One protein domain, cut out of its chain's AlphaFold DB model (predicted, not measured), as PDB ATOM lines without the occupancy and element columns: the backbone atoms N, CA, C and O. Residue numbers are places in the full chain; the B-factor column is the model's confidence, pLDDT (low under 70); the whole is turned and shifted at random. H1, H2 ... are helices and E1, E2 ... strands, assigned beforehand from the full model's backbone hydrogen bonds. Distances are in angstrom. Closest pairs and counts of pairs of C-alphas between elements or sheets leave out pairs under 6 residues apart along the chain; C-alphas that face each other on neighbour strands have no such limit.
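Overview. This is residues 234 to 408 of the 420 residues of an uncharacterized protein of Aeromonas caviae (UniProt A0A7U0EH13). One broad sheet of eight long strands is curled like part of a barrel, left open between its edge strands E1 and E8, with the short helix H2 over E6 and E7 on the outside of the curve. The small helix H1 only grazes the sheet. The printed part has 175 residues with two named helices and eight named strands, along the chain E1 E2 E3 E4 E5 E6 E7 H1 H2 E8; the sheet's order is E1 to E8 in number order, all antiparallel, and the class is mostly strand. The whole is compact, with a radius of gyration of the C-alphas of 17.8 A and spans of 49 by 38 by 24 A.

Along the chain. Find C-alpha 234 at (101.593, -12.548, 98.998), where E1 begins; it runs to residue 246, 31.7 A. E2, residues 251 to 266, covers 42.9 A and ends at C-alpha 266 at (103.862, -19.362, 88.346). Next come E3, residues 269 to 280, 36.5 A; E4, 292 to 303, 34.3 A; E5, 308 to 317, 30.6 A; E6, 327 to 339, 35.6 A; and E7, 345 to 354, 25.4 A. H1 is residues 358 to 361 and H2 residues 377 to 386, 14.2 A. E8, residues 399 to 407, 21.8 A, ends at C-alpha 407 at (96.803, 3.103, 81.853). Look for bends in E1 at residue 243, E2 at 254, E6 at 336, E7 at 348 and E8 at 404.

Arrangement. E1 to E7 form a meander, each strand the antiparallel neighbour of the one before. In the hairpin of E1 and E2, N 240 and O 257 are 2.9 A apart, within hydrogen-bond range; in that of E4 and E5, N 299 and O 312 are at 2.8 A. E8 is the antiparallel neighbour of E7, with N 349 and O 403 at 2.9 A. The edge strands E1 and E8 are apart. H2 is on one face of this twisted sheet, making two layers, a helix and a sheet; its height over the sheet is 9.5 A, and it runs slantwise to the strands, at 44 degrees to E7 on the local plane. The closest C-alphas of H2 and E6 are those of Gln 378 and Ala 332, 5.8 A. In H2 every O i to N i+4 pair is within hydrogen-bond range; H1 is too short for one.

Size, cuts and confidence. The farthest C-alphas, those of Asn 284 and Asp 389, are 56.5 A apart, and the printed part has no cut. The links E3 to E4, H1 to H2 and H2 to E8 are long; residues 386 to 391, of which 386 belongs to H2, stand free. Mean pLDDT of the printed part is 88.5; residues 342 to 344, 366 to 369, 374 and 406 to 408 are under 70.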
ATOM      1  N   SER A 234     101.667 -13.774  98.208       91.69
ATOM      2  CA  SER A 234     101.593 -12.548  98.998       91.69
ATOM      3  C   SER A 234     100.153 -12.145  99.281       91.69
ATOM      4  O   SER A 234      99.250 -12.430  98.492       91.69
ATOM      5  N   VAL A 235      99.978 -11.389 100.361       94.38
ATOM      6  CA  VAL A 235      98.752 -10.660 100.684       94.38
ATOM      7  C   VAL A 235      99.109  -9.229 101.074       94.38
ATOM      8  O   VAL A 235     100.094  -9.001 101.776       94.38
ATOM      9  N   GLN A 236      98.334  -8.270 100.584       92.44
ATOM     10  CA  GLN A 236      98.440  -6.855 100.921       92.44
ATOM     11  C   GLN A 236      97.076  -6.331 101.338       92.44
ATOM     12  O   GLN A 236      96.071  -6.705 100.740       92.44
ATOM     13  N   VAL A 237      97.038  -5.456 102.338       92.88
ATOM     14  CA  VAL A 237      95.795  -4.829 102.793       92.88
ATOM     15  C   VAL A 237      95.906  -3.317 102.654       92.88
ATOM     16  O   VAL A 237      96.913  -2.718 103.020       92.88
ATOM     17  N   ASN A 238      94.863  -2.688 102.122       91.56
ATOM     18  CA  ASN A 238      94.728  -1.241 102.053       91.56
ATOM     19  C   ASN A 238      93.408  -0.840 102.701       91.56
ATOM     20  O   ASN A 238      92.352  -1.342 102.317       91.56
ATOM     21  N   VAL A 239      93.470   0.085 103.653       91.75
ATOM     22  CA  VAL A 239      92.285   0.672 104.269       91.75
ATOM     23  C   VAL A 239      92.333   2.177 104.054       91.75
ATOM     24  O   VAL A 239      93.347   2.810 104.336       91.75
ATOM     25  N   ARG A 240      91.253   2.761 103.527       90.06
ATOM     26  CA  ARG A 240      91.177   4.202 103.249       90.06
ATOM     27  C   ARG A 240      89.759   4.741 103.357       90.06
ATOM     28  O   ARG A 240      88.795   4.009 103.155       90.06
ATOM     29  N   ASN A 241      89.652   6.040 103.610       90.62
ATOM     30  CA  ASN A 241      88.405   6.786 103.467       90.62
ATOM     31  C   ASN A 241      88.444   7.526 102.128       90.62
ATOM     32  O   ASN A 241      89.492   8.052 101.748       90.62
ATOM     33  N   LEU A 242      87.331   7.550 101.402       88.19
ATOM     34  CA  LEU A 242      87.239   8.211 100.104       88.19
ATOM     35  C   LEU A 242      85.842   8.776  99.867       88.19
ATOM     36  O   LEU A 242      84.845   8.207 100.302       88.19
ATOM     37  N   TRP A 243      85.776   9.880  99.134       86.94
ATOM     38  CA  TRP A 243      84.526  10.374  98.574       86.94
ATOM     39  C   TRP A 243      84.302   9.741  97.205       86.94
ATOM     40  O   TRP A 243      85.192   9.763  96.356       86.94
ATOM     41  N   SER A 244      83.116   9.182  96.990       88.50
ATOM     42  CA  SER A 244      82.715   8.571  95.724       88.50
ATOM     43  C   SER A 244      81.347   9.081  95.300       88.50
ATOM     44  O   SER A 244      80.468   9.278  96.136       88.50
ATOM     45  N   HIS A 245      81.157   9.285  94.000       89.50
ATOM     46  CA  HIS A 245      79.838   9.563  93.447       89.50
ATOM     47  C   HIS A 245      79.132   8.242  93.127       89.50
ATOM     48  O   HIS A 245      79.609   7.473  92.290       89.50
ATOM     49  N   SER A 246      77.983   7.989  93.751       89.50
ATOM     50  CA  SER A 246      77.121   6.871  93.378       89.50
ATOM     51  C   SER A 246      76.317   7.231  92.134       89.50
ATOM     52  O   SER A 246      75.449   8.101  92.174       89.50
ATOM     53  N   PHE A 247      76.577   6.549  91.018       84.69
ATOM     54  CA  PHE A 247      75.849   6.786  89.770       84.69
ATOM     55  C   PHE A 247      74.377   6.357  89.837       84.69
ATOM     56  O   PHE A 247      73.547   6.962  89.167       84.69
ATOM     57  N   HIS A 248      74.021   5.355  90.641       87.19
ATOM     58  CA  HIS A 248      72.627   4.902  90.739       87.19
ATOM     59  C   HIS A 248      71.795   5.768  91.682       87.19
ATOM     60  O   HIS A 248      70.610   5.991  91.434       87.19
ATOM     61  N   LEU A 249      72.420   6.285  92.744       89.00
ATOM     62  CA  LEU A 249      71.759   7.155  93.716       89.00
ATOM     63  C   LEU A 249      71.886   8.644  93.361       89.00
ATOM     64  O   LEU A 249      71.134   9.451  93.894       89.00
ATOM     65  N   GLN A 250      72.810   9.008  92.463       90.06
ATOM     66  CA  GLN A 250      73.137  10.395  92.096       90.06
ATOM     67  C   GLN A 250      73.547  11.242  93.312       90.06
ATOM     68  O   GLN A 250      73.207  12.420  93.428       90.06
ATOM     69  N   THR A 251      74.265  10.622  94.249       91.69
ATOM     70  CA  THR A 251      74.708  11.246  95.497       91.69
ATOM     71  C   THR A 251      76.202  11.051  95.712       91.69
ATOM     72  O   THR A 251      76.787  10.034  95.334       91.69
ATOM     73  N   MET A 252      76.830  12.042  96.346       91.12
ATOM     74  CA  MET A 252      78.175  11.888  96.892       91.12
ATOM     75  C   MET A 252      78.095  11.114  98.205       91.12
ATOM     76  O   MET A 252      77.325  11.471  99.094       91.12
ATOM     77  N   GLN A 253      78.915  10.080  98.325       92.19
ATOM     78  CA  GLN A 253      79.010   9.230  99.500       92.19
ATOM     79  C   GLN A 253      80.420   9.307 100.071       92.19
ATOM     80  O   GLN A 253      81.405   9.282  99.329       92.19
ATOM     81  N   HIS A 254      80.512   9.377 101.396       92.31
ATOM     82  CA  HIS A 254      81.771   9.221 102.107       92.31
ATOM     83  C   HIS A 254      81.899   7.761 102.526       92.31
ATOM     84  O   HIS A 254      81.042   7.244 103.240       92.31
ATOM     85  N   LEU A 255      82.934   7.085 102.038       94.00
ATOM     86  CA  LEU A 255      83.073   5.640 102.141       94.00
ATOM     87  C   LEU A 255      84.339   5.258 102.893       94.00
ATOM     88  O   LEU A 255      85.419   5.779 102.611       94.00
ATOM     89  N   ARG A 256      84.221   4.277 103.787       95.19
ATOM     90  CA  ARG A 256      85.348   3.458 104.237       95.19
ATOM     91  C   ARG A 256      85.529   2.345 103.229       95.19
ATOM     92  O   ARG A 256      84.567   1.654 102.914       95.19
ATOM     93  N   GLN A 257      86.753   2.130 102.774       95.38
ATOM     94  CA  GLN A 257      87.094   1.010 101.917       95.38
ATOM     95  C   GLN A 257      88.235   0.194 102.514       95.38
ATOM     96  O   GLN A 257      89.277   0.746 102.861       95.38
ATOM     97  N   GLN A 258      88.047  -1.122 102.537       96.88
ATOM     98  CA  GLN A 258      89.075  -2.122 102.797       96.88
ATOM     99  C   GLN A 258      89.283  -2.959 101.530       96.88
ATOM    100  O   GLN A 258      88.334  -3.543 101.014       96.88
ATOM    101  N   GLU A 259      90.513  -3.019 101.030       97.12
ATOM    102  CA  GLU A 259      90.940  -3.868  99.913       97.12
ATOM    103  C   GLU A 259      91.966  -4.885 100.421       97.12
ATOM    104  O   GLU A 259      92.947  -4.513 101.063       97.12
ATOM    105  N   VAL A 260      91.768  -6.157 100.088       97.69
ATOM    106  CA  VAL A 260      92.737  -7.236 100.289       97.69
ATOM    107  C   VAL A 260      93.201  -7.714  98.922       97.69
ATOM    108  O   VAL A 260      92.398  -8.181  98.123       97.69
ATOM    109  N   LEU A 261      94.492  -7.596  98.641       96.56
ATOM    110  CA  LEU A 261      95.115  -8.010  97.391       96.56
ATOM    111  C   LEU A 261      95.971  -9.252  97.625       96.56
ATOM    112  O   LEU A 261      97.023  -9.183  98.259       96.56
ATOM    113  N   TYR A 262      95.559 -10.371  97.049       96.69
ATOM    114  CA  TYR A 262      96.365 -11.578  96.948       96.69
ATOM    115  C   TYR A 262      97.122 -11.591  95.626       96.69
ATOM    116  O   TYR A 262      96.578 -11.191  94.594       96.69
ATOM    117  N   SER A 263      98.361 -12.081  95.628       95.50
ATOM    118  CA  SER A 263      99.119 -12.279  94.390       95.50
ATOM    119  C   SER A 263      99.879 -13.600  94.383       95.50
ATOM    120  O   SER A 263     100.271 -14.115  95.436       95.50
ATOM    121  N   LYS A 264     100.055 -14.166  93.188       95.75
ATOM    122  CA  LYS A 264     100.941 -15.301  92.915       95.75
ATOM    123  C   LYS A 264     101.534 -15.203  91.521       95.75
ATOM    124  O   LYS A 264     100.916 -14.657  90.607       95.75
ATOM    125  N   ARG A 265     102.707 -15.804  91.345       95.38
ATOM    126  CA  ARG A 265     103.345 -15.957  90.037       95.38
ATOM    127  C   ARG A 265     103.840 -17.385  89.847       95.38
ATOM    128  O   ARG A 265     104.584 -17.895  90.678       95.38
ATOM    129  N   VAL A 266     103.440 -18.013  88.745       95.38
ATOM    130  CA  VAL A 266     103.862 -19.362  88.346       95.38
ATOM    131  C   VAL A 266     104.425 -19.277  86.929       95.38
ATOM    132  O   VAL A 266     103.687 -19.141  85.955       95.38
ATOM    133  N   GLY A 267     105.755 -19.303  86.810       95.31
ATOM    134  CA  GLY A 267     106.439 -19.072  85.536       95.31
ATOM    135  C   GLY A 267     106.143 -17.676  84.967       95.31
ATOM    136  O   GLY A 267     106.356 -16.658  85.633       95.31
ATOM    137  N   ALA A 268     105.647 -17.629  83.729       95.44
ATOM    138  CA  ALA A 268     105.249 -16.390  83.062       95.44
ATOM    139  C   ALA A 268     103.851 -15.891  83.469       95.44
ATOM    140  O   ALA A 268     103.473 -14.792  83.074       95.44
ATOM    141  N   ILE A 269     103.092 -16.660  84.255       96.38
ATOM    142  CA  ILE A 269     101.713 -16.323  84.609       96.38
ATOM    143  C   ILE A 269     101.684 -15.639  85.971       96.38
ATOM    144  O   ILE A 269     102.115 -16.205  86.975       96.38
ATOM    145  N   GLU A 270     101.154 -14.424  86.007       96.00
ATOM    146  CA  GLU A 270     100.863 -13.673  87.225       96.00
ATOM    147  C   GLU A 270      99.352 -13.631  87.442       96.00
ATOM    148  O   GLU A 270      98.604 -13.286  86.528       96.00
ATOM    149  N   THR A 271      98.905 -13.952  88.654       96.75
ATOM    150  CA  THR A 271      97.501 -13.838  89.054       96.75
ATOM    151  C   THR A 271      97.399 -12.952  90.284       96.75
ATOM    152  O   THR A 271      98.101 -13.171  91.274       96.75
ATOM    153  N   THR A 272      96.490 -11.986  90.241       96.75
ATOM    154  CA  THR A 272      96.134 -11.136  91.378       96.75
ATOM    155  C   THR A 272      94.647 -11.232  91.654       96.75
ATOM    156  O   THR A 272      93.866 -11.187  90.707       96.75
ATOM    157  N   LYS A 273      94.253 -11.288  92.924       97.44
ATOM    158  CA  LYS A 273      92.853 -11.214  93.345       97.44
ATOM    159  C   LYS A 273      92.686 -10.108  94.374       97.44
ATOM    160  O   LYS A 273      93.276 -10.179  95.447       97.44
ATOM    161  N   THR A 274      91.872  -9.114  94.054       98.00
ATOM    162  CA  THR A 274      91.442  -8.073  94.985       98.00
ATOM    163  C   THR A 274      90.078  -8.440  95.541       98.00
ATOM    164  O   THR A 274      89.156  -8.705  94.776       98.00
ATOM    165  N   GLU A 275      89.930  -8.417  96.857       98.19
ATOM    166  CA  GLU A 275      88.658  -8.506  97.566       98.19
ATOM    167  C   GLU A 275      88.419  -7.173  98.268       98.19
ATOM    168  O   GLU A 275      89.226  -6.730  99.083       98.19
ATOM    169  N   GLY A 276      87.335  -6.498  97.910       97.06
ATOM    170  CA  GLY A 276      86.993  -5.183  98.420       97.06
ATOM    171  C   GLY A 276      85.724  -5.210  99.249       97.06
ATOM    172  O   GLY A 276      84.759  -5.899  98.917       97.06
ATOM    173  N   THR A 277      85.715  -4.441 100.328       97.44
ATOM    174  CA  THR A 277      84.519  -4.166 101.122       97.44
ATOM    175  C   THR A 277      84.421  -2.669 101.384       97.44
ATOM    176  O   THR A 277      85.428  -2.022 101.687       97.44
ATOM    177  N   GLN A 278      83.219  -2.117 101.236       97.06
ATOM    178  CA  GLN A 278      82.931  -0.712 101.485       97.06
ATOM    179  C   GLN A 278      81.791  -0.537 102.484       97.06
ATOM    180  O   GLN A 278      80.830  -1.307 102.484       97.06
ATOM    181  N   TRP A 279      81.884   0.525 103.279       96.62
ATOM    182  CA  TRP A 279      80.865   0.973 104.227       96.62
ATOM    183  C   TRP A 279      80.643   2.472 104.075       96.62
ATOM    184  O   TRP A 279      81.573   3.202 103.721       96.62
ATOM    185  N   LEU A 280      79.433   2.934 104.383       95.06
ATOM    186  CA  LEU A 280      79.172   4.360 104.558       95.06
ATOM    187  C   LEU A 280      79.860   4.845 105.842       95.06
ATOM    188  O   LEU A 280      79.810   4.173 106.873       95.06
ATOM    189  N   LEU A 281      80.509   6.003 105.763       93.19
ATOM    190  CA  LEU A 281      81.024   6.717 106.927       93.19
ATOM    191  C   LEU A 281      79.931   7.626 107.487       93.19
ATOM    192  O   LEU A 281      79.280   8.350 106.731       93.19
ATOM    193  N   ASP A 282      79.767   7.616 108.806       88.62
ATOM    194  CA  ASP A 282      78.942   8.610 109.490       88.62
ATOM    195  C   ASP A 282      79.638   9.989 109.543       88.62
ATOM    196  O   ASP A 282      80.789  10.159 109.127       88.62
ATOM    197  N   GLU A 283      78.935  10.998 110.063       83.69
ATOM    198  CA  GLU A 283      79.436  12.379 110.172       83.69
ATOM    199  C   GLU A 283      80.712  12.507 111.024       83.69
ATOM    200  O   GLU A 283      81.474  13.456 110.852       83.69
ATOM    201  N   ASN A 284      80.965  11.544 111.913       81.19
ATOM    202  CA  ASN A 284      82.141  11.487 112.778       81.19
ATOM    203  C   ASN A 284      83.235  10.552 112.225       81.19
ATOM    204  O   ASN A 284      84.235  10.314 112.902       81.19
ATOM    205  N   GLY A 285      83.056   9.996 111.022       81.25
ATOM    206  CA  GLY A 285      83.980   9.035 110.420       81.25
ATOM    207  C   GLY A 285      83.883   7.616 110.993       81.25
ATOM    208  O   GLY A 285      84.789   6.809 110.774       81.25
ATOM    209  N   GLY A 286      82.813   7.306 111.725       85.56
ATOM    210  CA  GLY A 286      82.496   5.964 112.200       85.56
ATOM    211  C   GLY A 286      81.944   5.067 111.092       85.56
ATOM    212  O   GLY A 286      81.410   5.541 110.091       85.56
ATOM    213  N   VAL A 287      82.079   3.753 111.284       90.38
ATOM    214  CA  VAL A 287      81.507   2.721 110.407       90.38
ATOM    215  C   VAL A 287      80.676   1.739 111.222       90.38
ATOM    216  O   VAL A 287      81.084   1.342 112.315       90.38
ATOM    217  N   ASP A 288      79.543   1.305 110.673       89.94
ATOM    218  CA  ASP A 288      78.825   0.135 111.177       89.94
ATOM    219  C   ASP A 288      79.263  -1.101 110.374       89.94
ATOM    220  O   ASP A 288      78.879  -1.249 109.211       89.94
ATOM    221  N   PRO A 289      80.066  -2.015 110.952       88.06
ATOM    222  CA  PRO A 289      80.574  -3.169 110.221       88.06
ATOM    223  C   PRO A 289      79.466  -4.137 109.778       88.06
ATOM    224  O   PRO A 289      79.702  -4.938 108.871       88.06
ATOM    225  N   SER A 290      78.277  -4.078 110.391       88.19
ATOM    226  CA  SER A 290      77.130  -4.906 110.003       88.19
ATOM    227  C   SER A 290      76.420  -4.404 108.742       88.19
ATOM    228  O   SER A 290      75.792  -5.203 108.050       88.19
ATOM    229  N   LEU A 291      76.596  -3.128 108.388       92.00
ATOM    230  CA  LEU A 291      75.947  -2.475 107.252       92.00
ATOM    231  C   LEU A 291      76.950  -2.260 106.116       92.00
ATOM    232  O   LEU A 291      77.452  -1.167 105.852       92.00
ATOM    233  N   THR A 292      77.316  -3.358 105.462       95.94
ATOM    234  CA  THR A 292      78.230  -3.307 104.316       95.94
ATOM    235  C   THR A 292      77.517  -2.726 103.105       95.94
ATOM    236  O   THR A 292      76.568  -3.327 102.628       95.94
ATOM    237  N   LEU A 293      78.020  -1.623 102.555       95.94
ATOM    238  CA  LEU A 293      77.474  -1.003 101.346       95.94
ATOM    239  C   LEU A 293      77.783  -1.815 100.087       95.94
ATOM    240  O   LEU A 293      76.924  -1.985  99.228       95.94
ATOM    241  N   GLN A 294      79.031  -2.258  99.940       95.69
ATOM    242  CA  GLN A 294      79.472  -2.977  98.749       95.69
ATOM    243  C   GLN A 294      80.472  -4.060  99.121       95.69
ATOM    244  O   GLN A 294      81.383  -3.839  99.923       95.69
ATOM    245  N   ARG A 295      80.357  -5.214  98.468       96.94
ATOM    246  CA  ARG A 295      81.446  -6.184  98.346       96.94
ATOM    247  C   ARG A 295      81.794  -6.352  96.886       96.94
ATOM    248  O   ARG A 295      80.897  -6.409  96.051       96.94
ATOM    249  N   TYR A 296      83.076  -6.452  96.579       96.38
ATOM    250  CA  TYR A 296      83.512  -6.735  95.222       96.38
ATOM    251  C   TYR A 296      84.728  -7.642  95.201       96.38
ATOM    252  O   TYR A 296      85.509  -7.701  96.151       96.38
ATOM    253  N   THR A 297      84.893  -8.341  94.089       97.25
ATOM    254  CA  THR A 297      86.120  -9.059  93.778       97.25
ATOM    255  C   THR A 297      86.620  -8.641  92.408       97.25
ATOM    256  O   THR A 297      85.828  -8.275  91.544       97.25
ATOM    257  N   ASN A 298      87.934  -8.653  92.222       97.06
ATOM    258  CA  ASN A 298      88.554  -8.502  90.918       97.06
ATOM    259  C   ASN A 298      89.754  -9.440  90.808       97.06
ATOM    260  O   ASN A 298      90.738  -9.264  91.525       97.06
ATOM    261  N   GLU A 299      89.679 -10.425  89.926       97.06
ATOM    262  CA  GLU A 299      90.760 -11.348  89.625       97.06
ATOM    263  C   GLU A 299      91.335 -11.052  88.243       97.06
ATOM    264  O   GLU A 299      90.624 -11.043  87.245       97.06
ATOM    265  N   VAL A 300      92.646 -10.837  88.176       95.81
ATOM    266  CA  VAL A 300      93.375 -10.583  86.934       95.81
ATOM    267  C   VAL A 300      94.426 -11.665  86.767       95.81
ATOM    268  O   VAL A 300      95.229 -11.894  87.669       95.81
ATOM    269  N   THR A 301      94.458 -12.296  85.598       96.25
ATOM    270  CA  THR A 301      95.520 -13.222  85.193       96.25
ATOM    271  C   THR A 301      96.233 -12.671  83.967       96.25
ATOM    272  O   THR A 301      95.594 -12.392  82.955       96.25
ATOM    273  N   LYS A 302      97.558 -12.539  84.040       95.44
ATOM    274  CA  LYS A 302      98.427 -12.055  82.961       95.44
ATOM    275  C   LYS A 302      99.431 -13.125  82.569       95.44
ATOM    276  O   LYS A 302     100.175 -13.611  83.415       95.44
ATOM    277  N   ASP A 303      99.496 -13.427  81.280       96.38
ATOM    278  CA  ASP A 303     100.576 -14.195  80.675       96.38
ATOM    279  C   ASP A 303     101.624 -13.224  80.118       96.38
ATOM    280  O   ASP A 303     101.405 -12.520  79.126       96.38
ATOM    281  N   TRP A 304     102.773 -13.160  80.785       92.62
ATOM    282  CA  TRP A 304     103.858 -12.249  80.440       92.62
ATOM    283  C   TRP A 304     104.643 -12.647  79.193       92.62
ATOM    284  O   TRP A 304     105.317 -11.782  78.622       92.62
ATOM    285  N   GLU A 305     104.569 -13.908  78.779       95.19
ATOM    286  CA  GLU A 305     105.215 -14.413  77.571       95.19
ATOM    287  C   GLU A 305     104.320 -14.151  76.362       95.19
ATOM    288  O   GLU A 305     104.744 -13.516  75.397       95.19
ATOM    289  N   GLN A 306     103.047 -14.539  76.458       95.88
ATOM    290  CA  GLN A 306     102.081 -14.359  75.377       95.88
ATOM    291  C   GLN A 306     101.541 -12.934  75.281       95.88
ATOM    292  O   GLN A 306     100.895 -12.608  74.289       95.88
ATOM    293  N   LYS A 307     101.759 -12.090  76.297       95.44
ATOM    294  CA  LYS A 307     101.200 -10.731  76.379       95.44
ATOM    295  C   LYS A 307      99.672 -10.705  76.351       95.44
ATOM    296  O   LYS A 307      99.070  -9.759  75.849       95.44
ATOM    297  N   HIS A 308      99.051 -11.732  76.923       95.25
ATOM    298  CA  HIS A 308      97.601 -11.856  77.053       95.25
ATOM    299  C   HIS A 308      97.172 -11.678  78.501       95.25
ATOM    300  O   HIS A 308      97.918 -11.990  79.430       95.25
ATOM    301  N   TYR A 309      95.951 -11.204  78.705       94.94
ATOM    302  CA  TYR A 309      95.367 -11.153  80.035       94.94
ATOM    303  C   TYR A 309      93.879 -11.477  80.024       94.94
ATOM    304  O   TYR A 309      93.201 -11.362  78.999       94.94
ATOM    305  N   ARG A 310      93.394 -11.867  81.200       94.62
ATOM    306  CA  ARG A 310      91.978 -11.989  81.533       94.62
ATOM    307  C   ARG A 310      91.715 -11.292  82.853       94.62
ATOM    308  O   ARG A 310      92.576 -11.288  83.731       94.62
ATOM    309  N   GLU A 311      90.538 -10.715  82.970       94.38
ATOM    310  CA  GLU A 311      90.054 -10.062  84.176       94.38
ATOM    311  C   GLU A 311      88.609 -10.480  84.428       94.38
ATOM    312  O   GLU A 311      87.793 -10.508  83.504       94.38
ATOM    313  N   TRP A 312      88.297 -10.763  85.685       95.00
ATOM    314  CA  TRP A 312      86.954 -11.067  86.146       95.00
ATOM    315  C   TRP A 312      86.662 -10.260  87.392       95.00
ATOM    316  O   TRP A 312      87.365 -10.387  88.392       95.00
ATOM    317  N   ALA A 313      85.610  -9.454  87.339       94.81
ATOM    318  CA  ALA A 313      85.152  -8.701  88.488       94.81
ATOM    319  C   ALA A 313      83.695  -9.024  88.792       94.81
ATOM    320  O   ALA A 313      82.899  -9.249  87.886       94.81
ATOM    321  N   SER A 314      83.353  -9.003  90.071       94.50
ATOM    322  CA  SER A 314      81.976  -9.099  90.543       94.50
ATOM    323  C   SER A 314      81.749  -8.104  91.663       94.50
ATOM    324  O   SER A 314      82.682  -7.750  92.389       94.50
ATOM    325  N   TRP A 315      80.517  -7.641  91.809       94.31
ATOM    326  CA  TRP A 315      80.119  -6.756  92.891       94.31
ATOM    327  C   TRP A 315      78.718  -7.090  93.383       94.31
ATOM    328  O   TRP A 315      77.883  -7.608  92.647       94.31
ATOM    329  N   ALA A 316      78.474  -6.766  94.644       94.38
ATOM    330  CA  ALA A 316      77.162  -6.771  95.256       94.38
ATOM    331  C   ALA A 316      77.011  -5.490  96.080       94.38
ATOM    332  O   ALA A 316      77.883  -5.198  96.905       94.38
ATOM    333  N   PHE A 317      75.932  -4.749  95.851       94.31
ATOM    334  CA  PHE A 317      75.581  -3.546  96.598       94.31
ATOM    335  C   PHE A 317      74.364  -3.792  97.484       94.31
ATOM    336  O   PHE A 317      73.443  -4.497  97.083       94.31
ATOM    337  N   ASP A 318      74.381  -3.168  98.657       94.75
ATOM    338  CA  ASP A 318      73.266  -3.031  99.592       94.75
ATOM    339  C   ASP A 318      73.030  -1.526  99.804       94.75
ATOM    340  O   ASP A 318      73.561  -0.901 100.733       94.75
ATOM    341  N   TYR A 319      72.327  -0.899  98.854       92.88
ATOM    342  CA  TYR A 319      72.016   0.530  98.963       92.88
ATOM    343  C   TYR A 319      70.922   0.786  99.993       92.88
ATOM    344  O   TYR A 319      70.909   1.864 100.591       92.88
ATOM    345  N   SER A 320      70.036  -0.187 100.207       91.50
ATOM    346  CA  SER A 320      68.959  -0.084 101.188       91.50
ATOM    347  C   SER A 320      69.449  -0.193 102.640       91.50
ATOM    348  O   SER A 320      68.752   0.268 103.546       91.50
ATOM    349  N   GLN A 321      70.672  -0.700 102.847       92.25
ATOM    350  CA  GLN A 321      71.305  -0.941 104.147       92.25
ATOM    351  C   GLN A 321      70.477  -1.902 105.016       92.25
ATOM    352  O   GLN A 321      70.371  -1.721 106.232       92.25
ATOM    353  N   ASP A 322      69.868  -2.918 104.397       92.00
ATOM    354  CA  ASP A 322      69.056  -3.934 105.080       92.00
ATOM    355  C   ASP A 322      69.845  -5.218 105.419       92.00
ATOM    356  O   ASP A 322      69.340  -6.113 106.108       92.00
ATOM    357  N   GLY A 323      71.110  -5.282 104.992       90.12
ATOM    358  CA  GLY A 323      72.022  -6.405 105.176       90.12
ATOM    359  C   GLY A 323      72.005  -7.417 104.029       90.12
ATOM    360  O   GLY A 323      72.790  -8.373 104.055       90.12
ATOM    361  N   ASN A 324      71.147  -7.242 103.022       90.12
ATOM    362  CA  ASN A 324      70.986  -8.150 101.897       90.12
ATOM    363  C   ASN A 324      71.361  -7.485 100.567       90.12
ATOM    364  O   ASN A 324      70.506  -6.991  99.850       90.12
ATOM    365  N   ALA A 325      72.636  -7.597 100.177       91.38
ATOM    366  CA  ALA A 325      73.142  -7.058  98.914       91.38
ATOM    367  C   ALA A 325      72.557  -7.774  97.677       91.38
ATOM    368  O   ALA A 325      73.102  -8.783  97.205       91.38
ATOM    369  N   SER A 326      71.437  -7.273  97.169       88.75
ATOM    370  CA  SER A 326      70.633  -7.875  96.102       88.75
ATOM    371  C   SER A 326      71.009  -7.355  94.719       88.75
ATOM    372  O   SER A 326      70.859  -8.085  93.745       88.75
ATOM    373  N   PHE A 327      71.574  -6.150  94.622       91.12
ATOM    374  CA  PHE A 327      72.090  -5.614  93.363       91.12
ATOM    375  C   PHE A 327      73.455  -6.239  93.047       91.12
ATOM    376  O   PHE A 327      74.468  -5.864  93.648       91.12
ATOM    377  N   ARG A 328      73.489  -7.209  92.120       91.81
ATOM    378  CA  ARG A 328      74.680  -8.022  91.814       91.81
ATOM    379  C   ARG A 328      75.066  -7.937  90.347       91.81
ATOM    380  O   ARG A 328      74.287  -8.329  89.490       91.81
ATOM    381  N   GLY A 329      76.295  -7.517  90.078       90.38
ATOM    382  CA  GLY A 329      76.815  -7.423  88.718       90.38
ATOM    383  C   GLY A 329      78.178  -8.070  88.554       90.38
ATOM    384  O   GLY A 329      78.878  -8.378  89.526       90.38
ATOM    385  N   GLU A 330      78.533  -8.297  87.294       93.06
ATOM    386  CA  GLU A 330      79.741  -8.999  86.891       93.06
ATOM    387  C   GLU A 330      80.330  -8.407  85.608       93.06
ATOM    388  O   GLU A 330      79.640  -7.900  84.722       93.06
ATOM    389  N   LYS A 331      81.650  -8.506  85.492       92.81
ATOM    390  CA  LYS A 331      82.425  -8.088  84.329       92.81
ATOM    391  C   LYS A 331      83.419  -9.181  83.977       92.81
ATOM    392  O   LYS A 331      84.159  -9.644  84.845       92.81
ATOM    393  N   ALA A 332      83.510  -9.512  82.696       94.06
ATOM    394  CA  ALA A 332      84.609 -10.300  82.156       94.06
ATOM    395  C   ALA A 332      85.341  -9.504  81.078       94.06
ATOM    396  O   ALA A 332      84.726  -8.903  80.198       94.06
ATOM    397  N   SER A 333      86.666  -9.497  81.136       93.50
ATOM    398  CA  SER A 333      87.504  -8.847  80.135       93.50
ATOM    399  C   SER A 333      88.629  -9.772  79.707       93.50
ATOM    400  O   SER A 333      89.154 -10.557  80.497       93.50
ATOM    401  N   GLN A 334      89.029  -9.661  78.447       93.94
ATOM    402  CA  GLN A 334      90.224 -10.322  77.946       93.94
ATOM    403  C   GLN A 334      90.860  -9.501  76.835       93.94
ATOM    404  O   GLN A 334      90.189  -8.753  76.117       93.94
ATOM    405  N   GLY A 335      92.159  -9.675  76.653       93.31
ATOM    406  CA  GLY A 335      92.859  -8.933  75.626       93.31
ATOM    407  C   GLY A 335      94.353  -9.144  75.642       93.31
ATOM    408  O   GLY A 335      94.870 -10.087  76.245       93.31
ATOM    409  N   THR A 336      95.040  -8.222  74.984       94.69
ATOM    410  CA  THR A 336      96.499  -8.148  75.007       94.69
ATOM    411  C   THR A 336      96.957  -6.943  75.807       94.69
ATOM    412  O   THR A 336      96.223  -5.964  75.961       94.69
ATOM    413  N   PHE A 337      98.173  -7.026  76.335       93.06
ATOM    414  CA  PHE A 337      98.800  -5.916  77.032       93.06
ATOM    415  C   PHE A 337     100.255  -5.749  76.608       93.06
ATOM    416  O   PHE A 337     100.963  -6.710  76.319       93.06
ATOM    417  N   SER A 338     100.731  -4.516  76.628       88.62
ATOM    418  CA  SER A 338     102.145  -4.185  76.504       88.62
ATOM    419  C   SER A 338     102.555  -3.266  77.644       88.62
ATOM    420  O   SER A 338     101.708  -2.638  78.283       88.62
ATOM    421  N   GLN A 339     103.854  -3.234  77.920       84.00
ATOM    422  CA  GLN A 339     104.452  -2.332  78.890       84.00
ATOM    423  C   GLN A 339     105.647  -1.656  78.225       84.00
ATOM    424  O   GLN A 339     106.465  -2.348  77.610       84.00
ATOM    425  N   ASP A 340     105.724  -0.332  78.304       78.31
ATOM    426  CA  ASP A 340     106.871   0.413  77.788       78.31
ATOM    427  C   ASP A 340     108.032   0.478  78.799       78.31
ATOM    428  O   ASP A 340     107.972  -0.088  79.894       78.31
ATOM    429  N   ALA A 341     109.121   1.145  78.406       71.00
ATOM    430  CA  ALA A 341     110.327   1.276  79.223       71.00
ATOM    431  C   ALA A 341     110.109   2.089  80.514       71.00
ATOM    432  O   ALA A 341     110.832   1.873  81.485       71.00
ATOM    433  N   ASP A 342     109.104   2.967  80.539       63.16
ATOM    434  CA  ASP A 342     108.725   3.777  81.702       63.16
ATOM    435  C   ASP A 342     107.703   3.047  82.598       63.16
ATOM    436  O   ASP A 342     107.220   3.576  83.603       63.16
ATOM    437  N   GLY A 343     107.373   1.799  82.247       66.94
ATOM    438  CA  GLY A 343     106.457   0.947  82.985       66.94
ATOM    439  C   GLY A 343     104.980   1.227  82.707       66.94
ATOM    440  O   GLY A 343     104.134   0.671  83.415       66.94
ATOM    441  N   LEU A 344     104.656   2.048  81.702       68.88
ATOM    442  CA  LEU A 344     103.291   2.378  81.308       68.88
ATOM    443  C   LEU A 344     102.648   1.196  80.588       68.88
ATOM    444  O   LEU A 344     103.231   0.620  79.670       68.88
ATOM    445  N   TYR A 345     101.421   0.858  80.977       77.81
ATOM    446  CA  TYR A 345     100.694  -0.241  80.357       77.81
ATOM    447  C   TYR A 345      99.742   0.256  79.276       77.81
ATOM    448  O   TYR A 345      98.958   1.179  79.503       77.81
ATOM    449  N   SER A 346      99.745  -0.438  78.142       85.62
ATOM    450  CA  SER A 346      98.720  -0.304  77.109       85.62
ATOM    451  C   SER A 346      97.963  -1.617  76.969       85.62
ATOM    452  O   SER A 346      98.584  -2.672  76.845       85.62
ATOM    453  N   TYR A 347      96.636  -1.552  76.991       88.00
ATOM    454  CA  TYR A 347      95.737  -2.694  76.867       88.00
ATOM    455  C   TYR A 347      94.870  -2.552  75.623       88.00
ATOM    456  O   TYR A 347      94.321  -1.480  75.376       88.00
ATOM    457  N   HIS A 348      94.690  -3.657  74.905       91.31
ATOM    458  CA  HIS A 348      93.681  -3.809  73.861       91.31
ATOM    459  C   HIS A 348      92.695  -4.865  74.334       91.31
ATOM    460  O   HIS A 348      93.027  -6.055  74.343       91.31
ATOM    461  N   THR A 349      91.515  -4.437  74.781       91.31
ATOM    462  CA  THR A 349      90.575  -5.304  75.497       91.31
ATOM    463  C   THR A 349      89.222  -5.385  74.831       91.31
ATOM    464  O   THR A 349      88.713  -4.402  74.289       91.31
ATOM    465  N   ILE A 350      88.612  -6.559  74.952       90.62
ATOM    466  CA  ILE A 350      87.167  -6.720  74.883       90.62
ATOM    467  C   ILE A 350      86.626  -6.930  76.298       90.62
ATOM    468  O   ILE A 350      87.260  -7.591  77.119       90.62
ATOM    469  N   GLU A 351      85.488  -6.319  76.591       91.62
ATOM    470  CA  GLU A 351      84.827  -6.346  77.890       91.62
ATOM    471  C   GLU A 351      83.357  -6.697  77.696       91.62
ATOM    472  O   GLU A 351      82.679  -6.103  76.857       91.62
ATOM    473  N   PHE A 352      82.897  -7.671  78.469       92.25
ATOM    474  CA  PHE A 352      81.506  -8.052  78.623       92.25
ATOM    475  C   PHE A 352      81.077  -7.536  79.988       92.25
ATOM    476  O   PHE A 352      81.764  -7.777  80.987       92.25
ATOM    477  N   TYR A 353      79.961  -6.821  80.022       90.50
ATOM    478  CA  TYR A 353      79.468  -6.204  81.239       90.50
ATOM    479  C   TYR A 353      78.023  -6.603  81.497       90.50
ATOM    480  O   TYR A 353      77.172  -6.493  80.612       90.50
ATOM    481  N   ASN A 354      77.762  -7.032  82.724       90.50
ATOM    482  CA  ASN A 354      76.437  -7.193  83.287       90.50
ATOM    483  C   ASN A 354      76.365  -6.325  84.545       90.50
ATOM    484  O   ASN A 354      77.055  -6.579  85.528       90.50
ATOM    485  N   GLU A 355      75.547  -5.278  84.497       85.25
ATOM    486  CA  GLU A 355      75.467  -4.310  85.587       85.25
ATOM    487  C   GLU A 355      74.867  -4.911  86.864       85.25
ATOM    488  O   GLU A 355      75.318  -4.551  87.952       85.25
ATOM    489  N   GLY A 356      73.926  -5.855  86.719       86.62
ATOM    490  CA  GLY A 356      72.966  -6.244  87.761       86.62
ATOM    491  C   GLY A 356      71.767  -5.298  87.829       86.62
ATOM    492  O   GLY A 356      71.825  -4.219  87.245       86.62
ATOM    493  N   ASP A 357      70.693  -5.658  88.541       87.44
ATOM    494  CA  ASP A 357      69.528  -4.766  88.695       87.44
ATOM    495  C   ASP A 357      69.675  -3.806  89.898       87.44
ATOM    496  O   ASP A 357      69.518  -4.233  91.047       87.44
ATOM    497  N   PRO A 358      69.925  -2.496  89.695       87.00
ATOM    498  CA  PRO A 358      69.981  -1.537  90.797       87.00
ATOM    499  C   PRO A 358      68.611  -1.296  91.457       87.00
ATOM    500  O   PRO A 358      68.564  -0.849  92.607       87.00
ATOM    501  N   ALA A 359      67.493  -1.591  90.779       87.31
ATOM    502  CA  ALA A 359      66.156  -1.429  91.353       87.31
ATOM    503  C   ALA A 359      65.871  -2.443  92.470       87.31
ATOM    504  O   ALA A 359      65.071  -2.143  93.359       87.31
ATOM    505  N   SER A 360      66.574  -3.583  92.488       85.69
ATOM    506  CA  SER A 360      66.552  -4.556  93.593       85.69
ATOM    507  C   SER A 360      66.979  -3.945  94.932       85.69
ATOM    508  O   SER A 360      66.595  -4.444  95.982       85.69
ATOM    509  N   GLU A 361      67.717  -2.834  94.891       90.00
ATOM    510  CA  GLU A 361      68.170  -2.056  96.049       90.00
ATOM    511  C   GLU A 361      67.499  -0.673  96.134       90.00
ATOM    512  O   GLU A 361      68.003   0.251  96.773       90.00
ATOM    513  N   GLY A 362      66.367  -0.488  95.446       85.31
ATOM    514  CA  GLY A 362      65.617   0.772  95.446       85.31
ATOM    515  C   GLY A 362      66.312   1.933  94.725       85.31
ATOM    516  O   GLY A 362      65.905   3.084  94.899       85.31
ATOM    517  N   ALA A 363      67.343   1.663  93.920       86.56
ATOM    518  CA  ALA A 363      68.050   2.680  93.151       86.56
ATOM    519  C   ALA A 363      67.507   2.809  91.716       86.56
ATOM    520  O   ALA A 363      66.730   1.983  91.235       86.56
ATOM    521  N   GLY A 364      67.886   3.887  91.024       81.38
ATOM    522  CA  GLY A 364      67.407   4.144  89.667       81.38
ATOM    523  C   GLY A 364      67.922   3.107  88.666       81.38
ATOM    524  O   GLY A 364      69.135   2.953  88.507       81.38
ATOM    525  N   SER A 365      67.004   2.445  87.956       76.44
ATOM    526  CA  SER A 365      67.318   1.578  86.819       76.44
ATOM    527  C   SER A 365      67.087   2.286  85.485       76.44
ATOM    528  O   SER A 365      66.316   3.243  85.362       76.44
ATOM    529  N   ARG A 366      67.795   1.812  84.461       69.12
ATOM    530  CA  ARG A 366      67.608   2.204  83.065       69.12
ATOM    531  C   ARG A 366      66.694   1.195  82.366       69.12
ATOM    532  O   ARG A 366      67.089   0.032  82.268       69.12
ATOM    533  N   PRO A 367      65.500   1.585  81.896       63.97
ATOM    534  CA  PRO A 367      64.544   0.659  81.285       63.97
ATOM    535  C   PRO A 367      65.026   0.053  79.957       63.97
ATOM    536  O   PRO A 367      64.463  -0.936  79.499       63.97
ATOM    537  N   GLU A 368      66.046   0.633  79.325       65.00
ATOM    538  CA  GLU A 368      66.652   0.140  78.086       65.00
ATOM    539  C   GLU A 368      67.649  -1.021  78.267       65.00
ATOM    540  O   GLU A 368      68.115  -1.569  77.267       65.00
ATOM    541  N   LEU A 369      67.982  -1.405  79.505       68.19
ATOM    542  CA  LEU A 369      68.893  -2.514  79.800       68.19
ATOM    543  C   LEU A 369      68.126  -3.738  80.306       68.19
ATOM    544  O   LEU A 369      67.110  -3.621  80.989       68.19
ATOM    545  N   THR A 370      68.629  -4.924  79.966       70.38
ATOM    546  CA  THR A 370      68.176  -6.179  80.573       70.38
ATOM    547  C   THR A 370      69.087  -6.490  81.747       70.38
ATOM    548  O   THR A 370      70.308  -6.502  81.591       70.38
ATOM    549  N   TYR A 371      68.490  -6.731  82.909       72.06
ATOM    550  CA  TYR A 371      69.219  -7.033  84.130       72.06
ATOM    551  C   TYR A 371      69.071  -8.509  84.463       72.06
ATOM    552  O   TYR A 371      67.957  -9.032  84.525       72.06
ATOM    553  N   CYS A 372      70.202  -9.175  84.667       78.81
ATOM    554  CA  CYS A 372      70.241 -10.562  85.093       78.81
ATOM    555  C   CYS A 372      71.140 -10.683  86.315       78.81
ATOM    556  O   CYS A 372      72.350 -10.497  86.209       78.81
ATOM    557  N   ASP A 373      70.581 -11.052  87.458       71.31
ATOM    558  CA  ASP A 373      71.397 -11.327  88.637       71.31
ATOM    559  C   ASP A 373      72.011 -12.737  88.538       71.31
ATOM    560  O   ASP A 373      71.323 -13.710  88.220       71.31
ATOM    561  N   GLY A 374      73.314 -12.863  88.820       67.06
ATOM    562  CA  GLY A 374      74.015 -14.158  88.883       67.06
ATOM    563  C   GLY A 374      74.269 -14.846  87.534       67.06
ATOM    564  O   GLY A 374      74.310 -16.076  87.466       67.06
ATOM    565  N   PHE A 375      74.403 -14.070  86.457       82.44
ATOM    566  CA  PHE A 375      74.743 -14.573  85.126       82.44
ATOM    567  C   PHE A 375      76.247 -14.856  84.987       82.44
ATOM    568  O   PHE A 375      77.053 -13.935  85.077       82.44
ATOM    569  N   ASP A 376      76.618 -16.098  84.645       86.75
ATOM    570  CA  ASP A 376      78.016 -16.489  84.407       86.75
ATOM    571  C   ASP A 376      78.577 -15.868  83.114       86.75
ATOM    572  O   ASP A 376      78.654 -16.475  82.038       86.75
ATOM    573  N   ILE A 377      79.004 -14.616  83.243       89.94
ATOM    574  CA  ILE A 377      79.565 -13.822  82.155       89.94
ATOM    575  C   ILE A 377      80.914 -14.369  81.668       89.94
ATOM    576  O   ILE A 377      81.330 -14.099  80.538       89.94
ATOM    577  N   GLN A 378      81.597 -15.175  82.486       89.88
ATOM    578  CA  GLN A 378      82.862 -15.802  82.110       89.88
ATOM    579  C   GLN A 378      82.631 -16.953  81.134       89.88
ATOM    580  O   GLN A 378      83.345 -17.064  80.127       89.88
ATOM    581  N   ALA A 379      81.625 -17.789  81.402       89.56
ATOM    582  CA  ALA A 379      81.201 -18.841  80.488       89.56
ATOM    583  C   ALA A 379      80.759 -18.251  79.144       89.56
ATOM    584  O   ALA A 379      81.149 -18.756  78.088       89.56
ATOM    585  N   GLU A 380      80.033 -17.136  79.178       91.38
ATOM    586  CA  GLU A 380      79.587 -16.440  77.975       91.38
ATOM    587  C   GLU A 380      80.750 -15.864  77.154       91.38
ATOM    588  O   GLU A 380      80.834 -16.104  75.947       91.38
ATOM    589  N   MET A 381      81.708 -15.185  77.794       90.75
ATOM    590  CA  MET A 381      82.907 -14.695  77.105       90.75
ATOM    591  C   MET A 381      83.732 -15.851  76.519       90.75
ATOM    592  O   MET A 381      84.251 -15.747  75.405       90.75
ATOM    593  N   THR A 382      83.827 -16.976  77.233       89.62
ATOM    594  CA  THR A 382      84.524 -18.181  76.757       89.62
ATOM    595  C   THR A 382      83.829 -18.772  75.530       89.62
ATOM    596  O   THR A 382      84.489 -19.056  74.527       89.62
ATOM    597  N   ARG A 383      82.497 -18.901  75.569       90.88
ATOM    598  CA  ARG A 383      81.674 -19.365  74.444       90.88
ATOM    599  C   ARG A 383      81.844 -18.461  73.224       90.88
ATOM    600  O   ARG A 383      82.087 -18.971  72.131       90.88
ATOM    601  N   TRP A 384      81.733 -17.146  73.410       89.88
ATOM    602  CA  TRP A 384      81.883 -16.157  72.341       89.88
ATOM    603  C   TRP A 384      83.278 -16.224  71.703       89.88
ATOM    604  O   TRP A 384      83.414 -16.241  70.483       89.88
ATOM    605  N   SER A 385      84.320 -16.368  72.522       85.12
ATOM    606  CA  SER A 385      85.709 -16.449  72.049       85.12
ATOM    607  C   SER A 385      86.017 -17.732  71.275       85.12
ATOM    608  O   SER A 385      86.873 -17.728  70.393       85.12
ATOM    609  N   ALA A 386      85.334 -18.832  71.600       87.56
ATOM    610  CA  ALA A 386      85.527 -20.120  70.939       87.56
ATOM    611  C   ALA A 386      84.897 -20.185  69.538       87.56
ATOM    612  O   ALA A 386      85.276 -21.045  68.742       87.56
ATOM    613  N   ASN A 387      83.942 -19.303  69.223       85.31
ATOM    614  CA  ASN A 387      83.281 -19.264  67.923       85.31
ATOM    615  C   ASN A 387      83.128 -17.817  67.420       85.31
ATOM    616  O   ASN A 387      82.050 -17.235  67.563       85.31
ATOM    617  N   PRO A 388      84.178 -17.248  66.795       73.62
ATOM    618  CA  PRO A 388      84.184 -15.860  66.329       73.62
ATOM    619  C   PRO A 388      83.097 -15.533  65.294       73.62
ATOM    620  O   PRO A 388      82.717 -14.372  65.157       73.62
ATOM    621  N   ASP A 389      82.589 -16.541  64.580       81.62
ATOM    622  CA  ASP A 389      81.521 -16.379  63.589       81.62
ATOM    623  C   ASP A 389      80.138 -16.232  64.252       81.62
ATOM    624  O   ASP A 389      79.209 -15.682  63.656       81.62
ATOM    625  N   ASN A 390      79.992 -16.681  65.506       81.69
ATOM    626  CA  ASN A 390      78.786 -16.497  66.306       81.69
ATOM    627  C   ASN A 390      78.914 -15.263  67.209       81.69
ATOM    628  O   ASN A 390      79.178 -15.356  68.407       81.69
ATOM    629  N   ILE A 391      78.673 -14.100  66.609       79.44
ATOM    630  CA  ILE A 391      78.779 -12.801  67.285       79.44
ATOM    631  C   ILE A 391      77.620 -12.491  68.243       79.44
ATOM    632  O   ILE A 391      77.659 -11.456  68.906       79.44
ATOM    633  N   ALA A 392      76.583 -13.333  68.297       86.19
ATOM    634  CA  ALA A 392      75.468 -13.129  69.211       86.19
ATOM    635  C   ALA A 392      75.951 -13.305  70.653       86.19
ATOM    636  O   ALA A 392      76.641 -14.280  70.962       86.19
ATOM    637  N   VAL A 393      75.572 -12.368  71.518       87.44
ATOM    638  CA  VAL A 393      75.788 -12.442  72.965       87.44
ATOM    639  C   VAL A 393      74.471 -12.730  73.670       87.44
ATOM    640  O   VAL A 393      73.400 -12.424  73.139       87.44
ATOM    641  N   ASP A 394      74.555 -13.345  74.842       89.12
ATOM    642  CA  ASP A 394      73.404 -13.572  75.706       89.12
ATOM    643  C   ASP A 394      72.716 -12.242  76.064       89.12
ATOM    644  O   ASP A 394      73.369 -11.211  76.230       89.12
ATOM    645  N   HIS A 395      71.390 -12.262  76.199       86.38
ATOM    646  CA  HIS A 395      70.595 -11.091  76.575       86.38
ATOM    647  C   HIS A 395      70.974 -10.485  77.938       86.38
ATOM    648  O   HIS A 395      70.700  -9.310  78.170       86.38
ATOM    649  N   CYS A 396      71.618 -11.260  78.815       87.44
ATOM    650  CA  CYS A 396      72.148 -10.799  80.097       87.44
ATOM    651  C   CYS A 396      73.443  -9.980  79.977       87.44
ATOM    652  O   CYS A 396      73.890  -9.374  80.952       87.44
ATOM    653  N   VAL A 397      74.067  -9.941  78.796       86.69
ATOM    654  CA  VAL A 397      75.194  -9.049  78.519       86.69
ATOM    655  C   VAL A 397      74.637  -7.671  78.172       86.69
ATOM    656  O   VAL A 397      74.217  -7.422  77.042       86.69
ATOM    657  N   ALA A 398      74.660  -6.757  79.145       82.25
ATOM    658  CA  ALA A 398      74.142  -5.399  78.990       82.25
ATOM    659  C   ALA A 398      74.874  -4.630  77.879       82.25
ATOM    660  O   ALA A 398      74.252  -3.926  77.083       82.25
ATOM    661  N   PHE A 399      76.200  -4.774  77.802       82.75
ATOM    662  CA  PHE A 399      76.978  -4.271  76.674       82.75
ATOM    663  C   PHE A 399      78.294  -5.027  76.478       82.75
ATOM    664  O   PHE A 399      78.876  -5.585  77.412       82.75
ATOM    665  N   VAL A 400      78.795  -4.962  75.242       85.31
ATOM    666  CA  VAL A 400      80.160  -5.351  74.880       85.31
ATOM    667  C   VAL A 400      80.926  -4.103  74.474       85.31
ATOM    668  O   VAL A 400      80.470  -3.334  73.626       85.31
ATOM    669  N   GLN A 401      82.105  -3.902  75.049       86.00
ATOM    670  CA  GLN A 401      82.969  -2.778  74.711       86.00
ATOM    671  C   GLN A 401      84.344  -3.252  74.267       86.00
ATOM    672  O   GLN A 401      84.928  -4.165  74.843       86.00
ATOM    673  N   LYS A 402      84.876  -2.589  73.240       85.81
ATOM    674  CA  LYS A 402      86.291  -2.665  72.884       85.81
ATOM    675  C   LYS A 402      86.959  -1.397  73.377       85.81
ATOM    676  O   LYS A 402      86.471  -0.306  73.082       85.81
ATOM    677  N   ARG A 403      88.036  -1.536  74.142       81.38
ATOM    678  CA  ARG A 403      88.769  -0.392  74.680       81.38
ATOM    679  C   ARG A 403      90.252  -0.546  74.396       81.38
ATOM    680  O   ARG A 403      90.833  -1.598  74.658       81.38
ATOM    681  N   ASP A 404      90.840   0.546  73.932       83.75
ATOM    682  CA  ASP A 404      92.280   0.744  73.931       83.75
ATOM    683  C   ASP A 404      92.596   1.642  75.121       83.75
ATOM    684  O   ASP A 404      92.209   2.812  75.156       83.75
ATOM    685  N   ILE A 405      93.212   1.066  76.150       78.00
ATOM    686  CA  ILE A 405      93.438   1.749  77.420       78.00
ATOM    687  C   ILE A 405      94.934   1.931  77.605       78.00
ATOM    688  O   ILE A 405      95.664   0.962  77.806       78.00
ATOM    689  N   VAL A 406      95.381   3.183  77.600       69.75
ATOM    690  CA  VAL A 406      96.709   3.541  78.097       69.75
ATOM    691  C   VAL A 406      96.552   3.882  79.570       69.75
ATOM    692  O   VAL A 406      96.100   4.965  79.946       69.75
ATOM    693  N   CYS A 407      96.866   2.917  80.420       56.75
ATOM    694  CA  CYS A 407      96.803   3.103  81.853       56.75
ATOM    695  C   CYS A 407      98.100   3.752  82.325       56.75
ATOM    696  O   CYS A 407      99.125   3.077  82.418       56.75
ATOM    697  N   ILE A 408      98.019   5.002  82.794       42.09
ATOM    698  CA  ILE A 408      99.004   5.573  83.732       42.09
ATOM    699  C   ILE A 408      98.786   4.973  85.130       42.09
ATOM    700  O   ILE A 408      98.752   5.667  86.141       42.09
TER     701      ILE A 408